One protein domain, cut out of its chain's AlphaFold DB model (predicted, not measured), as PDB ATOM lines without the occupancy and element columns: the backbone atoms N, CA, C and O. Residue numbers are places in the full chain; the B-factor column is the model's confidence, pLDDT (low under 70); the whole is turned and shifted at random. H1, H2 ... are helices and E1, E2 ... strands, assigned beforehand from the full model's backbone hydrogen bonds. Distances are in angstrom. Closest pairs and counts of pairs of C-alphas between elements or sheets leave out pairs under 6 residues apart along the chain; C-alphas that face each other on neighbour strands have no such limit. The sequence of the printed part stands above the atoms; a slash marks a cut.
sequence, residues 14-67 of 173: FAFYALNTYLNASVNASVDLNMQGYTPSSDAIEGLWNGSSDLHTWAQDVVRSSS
ATOM      1  N   PHE A  14     -29.228  18.765  45.894       78.44
ATOM      2  CA  PHE A  14     -29.645  18.650  44.502       78.44
ATOM      3  C   PHE A  14     -28.490  18.266  43.572       78.44
ATOM      4  O   PHE A  14     -28.663  17.407  42.710       78.44
ATOM      5  N   ALA A  15     -27.306  18.863  43.744       74.06
ATOM      6  CA  ALA A  15     -26.142  18.547  42.920       74.06
ATOM      7  C   ALA A  15     -25.702  17.093  43.130       74.06
ATOM      8  O   ALA A  15     -25.411  16.389  42.161       74.06
ATOM      9  N   PHE A  16     -25.735  16.618  44.378       78.94
ATOM     10  CA  PHE A  16     -25.466  15.220  44.697       78.94
ATOM     11  C   PHE A  16     -26.509  14.282  44.074       78.94
ATOM     12  O   PHE A  16     -26.148  13.305  43.416       78.94
ATOM     13  N   TYR A  17     -27.800  14.593  44.218       79.75
ATOM     14  CA  TYR A  17     -28.883  13.795  43.641       79.75
ATOM     15  C   TYR A  17     -28.820  13.748  42.108       79.75
ATOM     16  O   TYR A  17     -28.950  12.674  41.515       79.75
ATOM     17  N   ALA A  18     -28.584  14.889  41.458       77.62
ATOM     18  CA  ALA A  18     -28.476  14.990  40.007       77.62
ATOM     19  C   ALA A  18     -27.274  14.198  39.475       77.62
ATOM     20  O   ALA A  18     -27.414  13.434  38.518       77.62
ATOM     21  N   LEU A  19     -26.117  14.319  40.131       79.56
ATOM     22  CA  LEU A  19     -24.909  13.587  39.762       79.56
ATOM     23  C   LEU A  19     -25.084  12.080  39.968       79.56
ATOM     24  O   LEU A  19     -24.771  11.301  39.071       79.56
ATOM     25  N   ASN A  20     -25.662  11.665  41.096       80.25
ATOM     26  CA  ASN A  20     -25.974  10.262  41.353       80.25
ATOM     27  C   ASN A  20     -26.973   9.702  40.325       80.25
ATOM     28  O   ASN A  20     -26.802   8.591  39.837       80.25
ATOM     29  N   THR A  21     -27.994  10.474  39.948       82.38
ATOM     30  CA  THR A  21     -28.984  10.060  38.940       82.38
ATOM     31  C   THR A  21     -28.336   9.886  37.565       82.38
ATOM     32  O   THR A  21     -28.546   8.867  36.910       82.38
ATOM     33  N   TYR A  22     -27.507  10.845  37.145       76.56
ATOM     34  CA  TYR A  22     -26.802  10.789  35.866       76.56
ATOM     35  C   TYR A  22     -25.792   9.634  35.803       76.56
ATOM     36  O   TYR A  22     -25.762   8.884  34.824       76.56
ATOM     37  N   LEU A  23     -24.988   9.457  36.857       75.88
ATOM     38  CA  LEU A  23     -24.003   8.379  36.921       75.88
ATOM     39  C   LEU A  23     -24.672   7.008  36.998       75.88
ATOM     40  O   LEU A  23     -24.253   6.109  36.277       75.88
ATOM     41  N   ASN A  24     -25.743   6.848  37.782       77.56
ATOM     42  CA  ASN A  24     -26.473   5.581  37.820       77.56
ATOM     43  C   ASN A  24     -27.074   5.233  36.459       77.56
ATOM     44  O   ASN A  24     -26.970   4.086  36.041       77.56
ATOM     45  N   ALA A  25     -27.643   6.200  35.737       71.38
ATOM     46  CA  ALA A  25     -28.159   5.954  34.390       71.38
ATOM     47  C   ALA A  25     -27.049   5.601  33.381       71.38
ATOM     48  O   ALA A  25     -27.276   4.812  32.469       71.38
ATOM     49  N   SER A  26     -25.852   6.168  33.549       69.44
ATOM     50  CA  SER A  26     -24.728   5.958  32.624       69.44
ATOM     51  C   SER A  26     -23.956   4.663  32.897       69.44
ATOM     52  O   SER A  26     -23.450   4.049  31.962       69.44
ATOM     53  N   VAL A  27     -23.854   4.253  34.166       70.75
ATOM     54  CA  VAL A  27     -23.058   3.096  34.614       70.75
ATOM     55  C   VAL A  27     -23.908   1.827  34.745       70.75
ATOM     56  O   VAL A  27     -23.391   0.731  34.541       70.75
ATOM     57  N   ASN A  28     -25.208   1.936  35.039       72.00
ATOM     58  CA  ASN A  28     -26.118   0.788  35.100       72.00
ATOM     59  C   ASN A  28     -26.648   0.435  33.702       72.00
ATOM     60  O   ASN A  28     -27.815   0.658  33.378       72.00
ATOM     61  N   ALA A  29     -25.756  -0.069  32.858       72.12
ATOM     62  CA  ALA A  29     -26.017  -0.388  31.462       72.12
ATOM     63  C   ALA A  29     -25.275  -1.680  31.061       72.12
ATOM     64  O   ALA A  29     -24.332  -2.101  31.731       72.12
ATOM     65  N   SER A  30     -25.749  -2.358  30.014       80.31
ATOM     66  CA  SER A  30     -25.333  -3.713  29.634       80.31
ATOM     67  C   SER A  30     -24.734  -3.764  28.232       80.31
ATOM     68  O   SER A  30     -25.076  -2.967  27.358       80.31
ATOM     69  N   VAL A  31     -23.855  -4.740  28.010       79.31
ATOM     70  CA  VAL A  31     -23.359  -5.097  26.677       79.31
ATOM     71  C   VAL A  31     -23.802  -6.517  26.367       79.31
ATOM     72  O   VAL A  31     -23.378  -7.457  27.041       79.31
ATOM     73  N   ASP A  32     -24.637  -6.668  25.343       86.44
ATOM     74  CA  ASP A  32     -25.051  -7.981  24.857       86.44
ATOM     75  C   ASP A  32     -24.055  -8.478  23.807       86.44
ATOM     76  O   ASP A  32     -23.768  -7.792  22.824       86.44
ATOM     77  N   LEU A  33     -23.519  -9.681  24.019       83.81
ATOM     78  CA  LEU A  33     -22.566 -10.325  23.116       83.81
ATOM     79  C   LEU A  33     -23.295 -11.347  22.239       83.81
ATOM     80  O   LEU A  33     -23.998 -12.223  22.750       83.81
ATOM     81  N   ASN A  34     -23.107 -11.272  20.924       83.25
ATOM     82  CA  ASN A  34     -23.636 -12.241  19.968       83.25
ATOM     83  C   ASN A  34     -22.526 -12.741  19.021       83.25
ATOM     84  O   ASN A  34     -21.403 -12.245  19.026       83.25
ATOM     85  N   MET A  35     -22.817 -13.759  18.204       78.19
ATOM     86  CA  MET A  35     -21.807 -14.347  17.308       78.19
ATOM     87  C   MET A  35     -21.384 -13.426  16.150       78.19
ATOM     88  O   MET A  35     -20.431 -13.746  15.442       78.19
ATOM     89  N   GLN A  36     -22.085 -12.313  15.933       76.62
ATOM     90  CA  GLN A  36     -21.793 -11.326  14.892       76.62
ATOM     91  C   GLN A  36     -21.179 -10.020  15.436       76.62
ATOM     92  O   GLN A  36     -20.775  -9.181  14.633       76.62
ATOM     93  N   GLY A  37     -21.085  -9.834  16.758       80.06
ATOM     94  CA  GLY A  37     -20.598  -8.602  17.379       80.06
ATOM     95  C   GLY A  37     -21.137  -8.373  18.794       80.06
ATOM     96  O   GLY A  37     -21.565  -9.301  19.479       80.06
ATOM     97  N   TYR A  38     -21.112  -7.118  19.237       84.69
ATOM     98  CA  TYR A  38     -21.664  -6.690  20.522       84.69
ATOM     99  C   TYR A  38     -22.625  -5.513  20.322       84.69
ATOM    100  O   TYR A  38     -22.448  -4.712  19.404       84.69
ATOM    101  N   THR A  39     -23.645  -5.414  21.171       86.19
ATOM    102  CA  THR A  39     -24.605  -4.302  21.182       86.19
ATOM    103  C   THR A  39     -24.635  -3.667  22.573       86.19
ATOM    104  O   THR A  39     -25.130  -4.300  23.511       86.19
ATOM    105  N   PRO A  40     -24.084  -2.452  22.738       84.19
ATOM    106  CA  PRO A  40     -24.115  -1.729  24.003       84.19
ATOM    107  C   PRO A  40     -25.485  -1.071  24.215       84.19
ATOM    108  O   PRO A  40     -26.127  -0.627  23.263       84.19
ATOM    109  N   SER A  41     -25.940  -0.973  25.464       84.62
ATOM    110  CA  SER A  41     -27.213  -0.313  25.789       84.62
ATOM    111  C   SER A  41     -27.121   1.220  25.852       84.62
ATOM    112  O   SER A  41     -28.153   1.882  25.947       84.62
ATOM    113  N   SER A  42     -25.913   1.794  25.847       81.75
ATOM    114  CA  SER A  42     -25.674   3.243  25.795       81.75
ATOM    115  C   SER A  42     -24.303   3.575  25.194       81.75
ATOM    116  O   SER A  42     -23.348   2.812  25.355       81.75
ATOM    117  N   ASP A  43     -24.183   4.753  24.576       82.50
ATOM    118  CA  ASP A  43     -22.930   5.262  23.989       82.50
ATOM    119  C   ASP A  43     -21.802   5.380  25.029       82.50
ATOM    120  O   ASP A  43     -20.626   5.172  24.733       82.50
ATOM    121  N   ALA A  44     -22.155   5.690  26.282       77.25
ATOM    122  CA  ALA A  44     -21.198   5.761  27.384       77.25
ATOM    123  C   ALA A  44     -20.578   4.387  27.684       77.25
ATOM    124  O   ALA A  44     -19.365   4.288  27.881       77.25
ATOM    125  N   ILE A  45     -21.387   3.321  27.670       78.56
ATOM    126  CA  ILE A  45     -20.899   1.949  27.827       78.56
ATOM    127  C   ILE A  45     -20.145   1.480  26.585       78.56
ATOM    128  O   ILE A  45     -19.156   0.774  26.734       78.56
ATOM    129  N   GLU A  46     -20.540   1.894  25.381       84.00
ATOM    130  CA  GLU A  46     -19.775   1.600  24.163       84.00
ATOM    131  C   GLU A  46     -18.361   2.184  24.231       84.00
ATOM    132  O   GLU A  46     -17.377   1.493  23.957       84.00
ATOM    133  N   GLY A  47     -18.249   3.444  24.656       81.31
ATOM    134  CA  GLY A  47     -16.965   4.104  24.867       81.31
ATOM    135  C   GLY A  47     -16.122   3.408  25.935       81.31
ATOM    136  O   GLY A  47     -14.926   3.203  25.732       81.31
ATOM    137  N   LEU A  48     -16.735   2.991  27.048       80.50
ATOM    138  CA  LEU A  48     -16.048   2.239  28.104       80.50
ATOM    139  C   LEU A  48     -15.612   0.843  27.642       80.50
ATOM    140  O   LEU A  48     -14.498   0.424  27.946       80.50
ATOM    141  N   TRP A  49     -16.458   0.150  26.885       82.38
ATOM    142  CA  TRP A  49     -16.189  -1.177  26.336       82.38
ATOM    143  C   TRP A  49     -15.049  -1.150  25.314       82.38
ATOM    144  O   TRP A  49     -14.164  -1.998  25.354       82.38
ATOM    145  N   ASN A  50     -15.028  -0.145  24.436       84.06
ATOM    146  CA  ASN A  50     -13.961   0.027  23.449       84.06
ATOM    147  C   ASN A  50     -12.669   0.601  24.047       84.06
ATOM    148  O   ASN A  50     -11.584   0.358  23.520       84.06
ATOM    149  N   GLY A  51     -12.779   1.391  25.117       80.25
ATOM    150  CA  GLY A  51     -11.649   2.057  25.761       80.25
ATOM    151  C   GLY A  51     -10.944   1.223  26.831       80.25
ATOM    152  O   GLY A  51      -9.805   1.538  27.177       80.25
ATOM    153  N   SER A  52     -11.589   0.180  27.360       77.38
ATOM    154  CA  SER A  52     -11.036  -0.659  28.423       77.38
ATOM    155  C   SER A  52     -10.722  -2.068  27.931       77.38
ATOM    156  O   SER A  52     -11.582  -2.765  27.403       77.38
ATOM    157  N   SER A  53      -9.487  -2.521  28.150       80.25
ATOM    158  CA  SER A  53      -9.081  -3.909  27.896       80.25
ATOM    159  C   SER A  53      -9.524  -4.878  28.998       80.25
ATOM    160  O   SER A  53      -9.549  -6.086  28.767       80.25
ATOM    161  N   ASP A  54      -9.871  -4.368  30.184       82.00
ATOM    162  CA  ASP A  54     -10.343  -5.153  31.323       82.00
ATOM    163  C   ASP A  54     -11.330  -4.320  32.161       82.00
ATOM    164  O   ASP A  54     -10.975  -3.430  32.938       82.00
ATOM    165  N   LEU A  55     -12.619  -4.607  31.980       74.19
ATOM    166  CA  LEU A  55     -13.699  -3.897  32.661       74.19
ATOM    167  C   LEU A  55     -13.694  -4.149  34.179       74.19
ATOM    168  O   LEU A  55     -14.153  -3.304  34.947       74.19
ATOM    169  N   HIS A  56     -13.166  -5.292  34.625       75.25
ATOM    170  CA  HIS A  56     -13.128  -5.636  36.040       75.25
ATOM    171  C   HIS A  56     -12.083  -4.803  36.784       75.25
ATOM    172  O   HIS A  56     -12.378  -4.269  37.854       75.25
ATOM    173  N   THR A  57     -10.889  -4.639  36.210       79.00
ATOM    174  CA  THR A  57      -9.862  -3.756  36.788       79.00
ATOM    175  C   THR A  57     -10.288  -2.295  36.742       79.00
ATOM    176  O   THR A  57     -10.165  -1.609  37.755       79.00
ATOM    177  N   TRP A  58     -10.906  -1.845  35.644       78.44
ATOM    178  CA  TRP A  58     -11.499  -0.507  35.571       78.44
ATOM    179  C   TRP A  58     -12.527  -0.267  36.688       78.44
ATOM    180  O   TRP A  58     -12.442   0.735  37.395       78.44
ATOM    181  N   ALA A  59     -13.463  -1.200  36.902       74.50
ATOM    182  CA  ALA A  59     -14.474  -1.066  37.950       74.50
ATOM    183  C   ALA A  59     -13.839  -1.017  39.349       74.50
ATOM    184  O   ALA A  59     -14.246  -0.215  40.193       74.50
ATOM    185  N   GLN A  60     -12.806  -1.830  39.593       75.88
ATOM    186  CA  GLN A  60     -12.046  -1.777  40.842       75.88
ATOM    187  C   GLN A  60     -11.315  -0.441  41.024       75.88
ATOM    188  O   GLN A  60     -11.300   0.089  42.135       75.88
ATOM    189  N   ASP A  61     -10.743   0.125  39.965       72.88
ATOM    190  CA  ASP A  61     -10.040   1.407  40.020       72.88
ATOM    191  C   ASP A  61     -10.998   2.587  40.205       72.88
ATOM    192  O   ASP A  61     -10.693   3.498  40.975       72.88
ATOM    193  N   VAL A  62     -12.200   2.538  39.621       71.69
ATOM    194  CA  VAL A  62     -13.270   3.507  39.909       71.69
ATOM    195  C   VAL A  62     -13.669   3.437  41.382       71.69
ATOM    196  O   VAL A  62     -13.678   4.466  42.061       71.69
ATOM    197  N   VAL A  63     -13.904   2.240  41.927       66.44
ATOM    198  CA  VAL A  63     -14.234   2.066  43.353       66.44
ATOM    199  C   VAL A  63     -13.091   2.563  44.253       66.44
ATOM    200  O   VAL A  63     -13.333   3.254  45.247       66.44
ATOM    201  N   ARG A  64     -11.832   2.307  43.885       61.75
ATOM    202  CA  ARG A  64     -10.653   2.828  44.600       61.75
ATOM    203  C   ARG A  64     -10.516   4.346  44.491       61.75
ATOM    204  O   ARG A  64     -10.127   4.973  45.467       61.75
ATOM    205  N   SER A  65     -10.867   4.940  43.353       60.50
ATOM    206  CA  SER A  65     -10.890   6.399  43.169       60.50
ATOM    207  C   SER A  65     -12.043   7.076  43.921       60.50
ATOM    208  O   SER A  65     -11.919   8.229  44.318       60.50
ATOM    209  N   SER A  66     -13.138   6.345  44.163       54.94
ATOM    210  CA  SER A  66     -14.278   6.796  44.972       54.94
ATOM    211  C   SER A  66     -14.067   6.613  46.477       54.94
ATOM    212  O   SER A  66     -14.815   7.159  47.288       54.94
ATOM    213  N   SER A  67     -13.036   5.856  46.866       51.09
ATOM    214  CA  SER A  67     -12.576   5.836  48.250       51.09
ATOM    215  C   SER A  67     -11.966   7.209  48.543       51.09
ATOM    216  O   SER A  67     -11.172   7.676  47.725       51.09
TER     217      SER A  67
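This is residues 14 to 67 of the 173 residues of an uncharacterized protein of Lophiotrema nucula (UniProt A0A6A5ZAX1). What shape does the model take? The two-strand hairpin E1 E2 and the helix H1 follow each other nearly end to end as one long bar, and H2 goes off sideways from where they join, like a crosspiece. At the far end of H2 the chain turns into H3, which runs back beside H1 but apart from it, leaving an open, angular frame. What is it made of? The printed part has 54 residues, with three named helices and two named strands in the order H1, E1, E2, H2, H3; the strands are antiparallel and the class is mostly helix. How spread out is it? It is loose, with a radius of gyration of the C-alphas of 13.0 A, and only just elongated, spanning 43 by 21 by 13 A.

How are the strands paired? E1, residues 31 to 34, and E2, residues 37 to 40, form an antiparallel hairpin with 159 degrees between their directions. N 32 and O 39 are within hydrogen-bond range at 3.0 A, as are N 39 and O 32 at 2.9 A. What is near this sheet? H2, residues 43 to 51, has its closest C-alpha pair with E2 at Pro 40 and Glu 46, 5.5 A apart. How do the helices stand? H1, residues 14 to 27, and H2 touch only at their ends, H1 with residues 26 to 27 alone; the closest C-alphas, of Ser 26 and Ala 44, are 6.3 A apart, and the helices run the same way at a steep tilt of 60 degrees. H2 and H3, residues 55 to 66, are close but not clearly touching, with the C-alphas of Trp 49 and Leu 55 closest at 7.3 A, and only just about perpendicular at 71 degrees; H1 and H3 are apart. Are the helix backbones complete? Each O i to N i+4 pair is within hydrogen-bond range in H1, H2 and H3.

Where are the strands? E1 is 9.8 A long and begins at C-alpha 31 (-23.359, -5.097, 26.677); E2 is 10.2 A long. Where are the helices? H1 begins at C-alpha 14 (-29.645, 18.650, 44.502) and is 19.6 A long, H2 is 11.9 A, and H3 is 16.3 A, ending at C-alpha 66 (-14.278, 6.796, 44.972).

How far does it reach? The two C-alphas farthest apart, of Phe 14 and Met 35, are 43.5 A apart. Which residues stand free? Residues 14 to 24, 50 to 57 and 59 to 67 stand free. Is it continuous? The printed part has no cut, and the four links between elements are tight. Where is confidence low? The mean pLDDT of the printed part is 76.9; residue 26 and residues 63 to 67 are under 70.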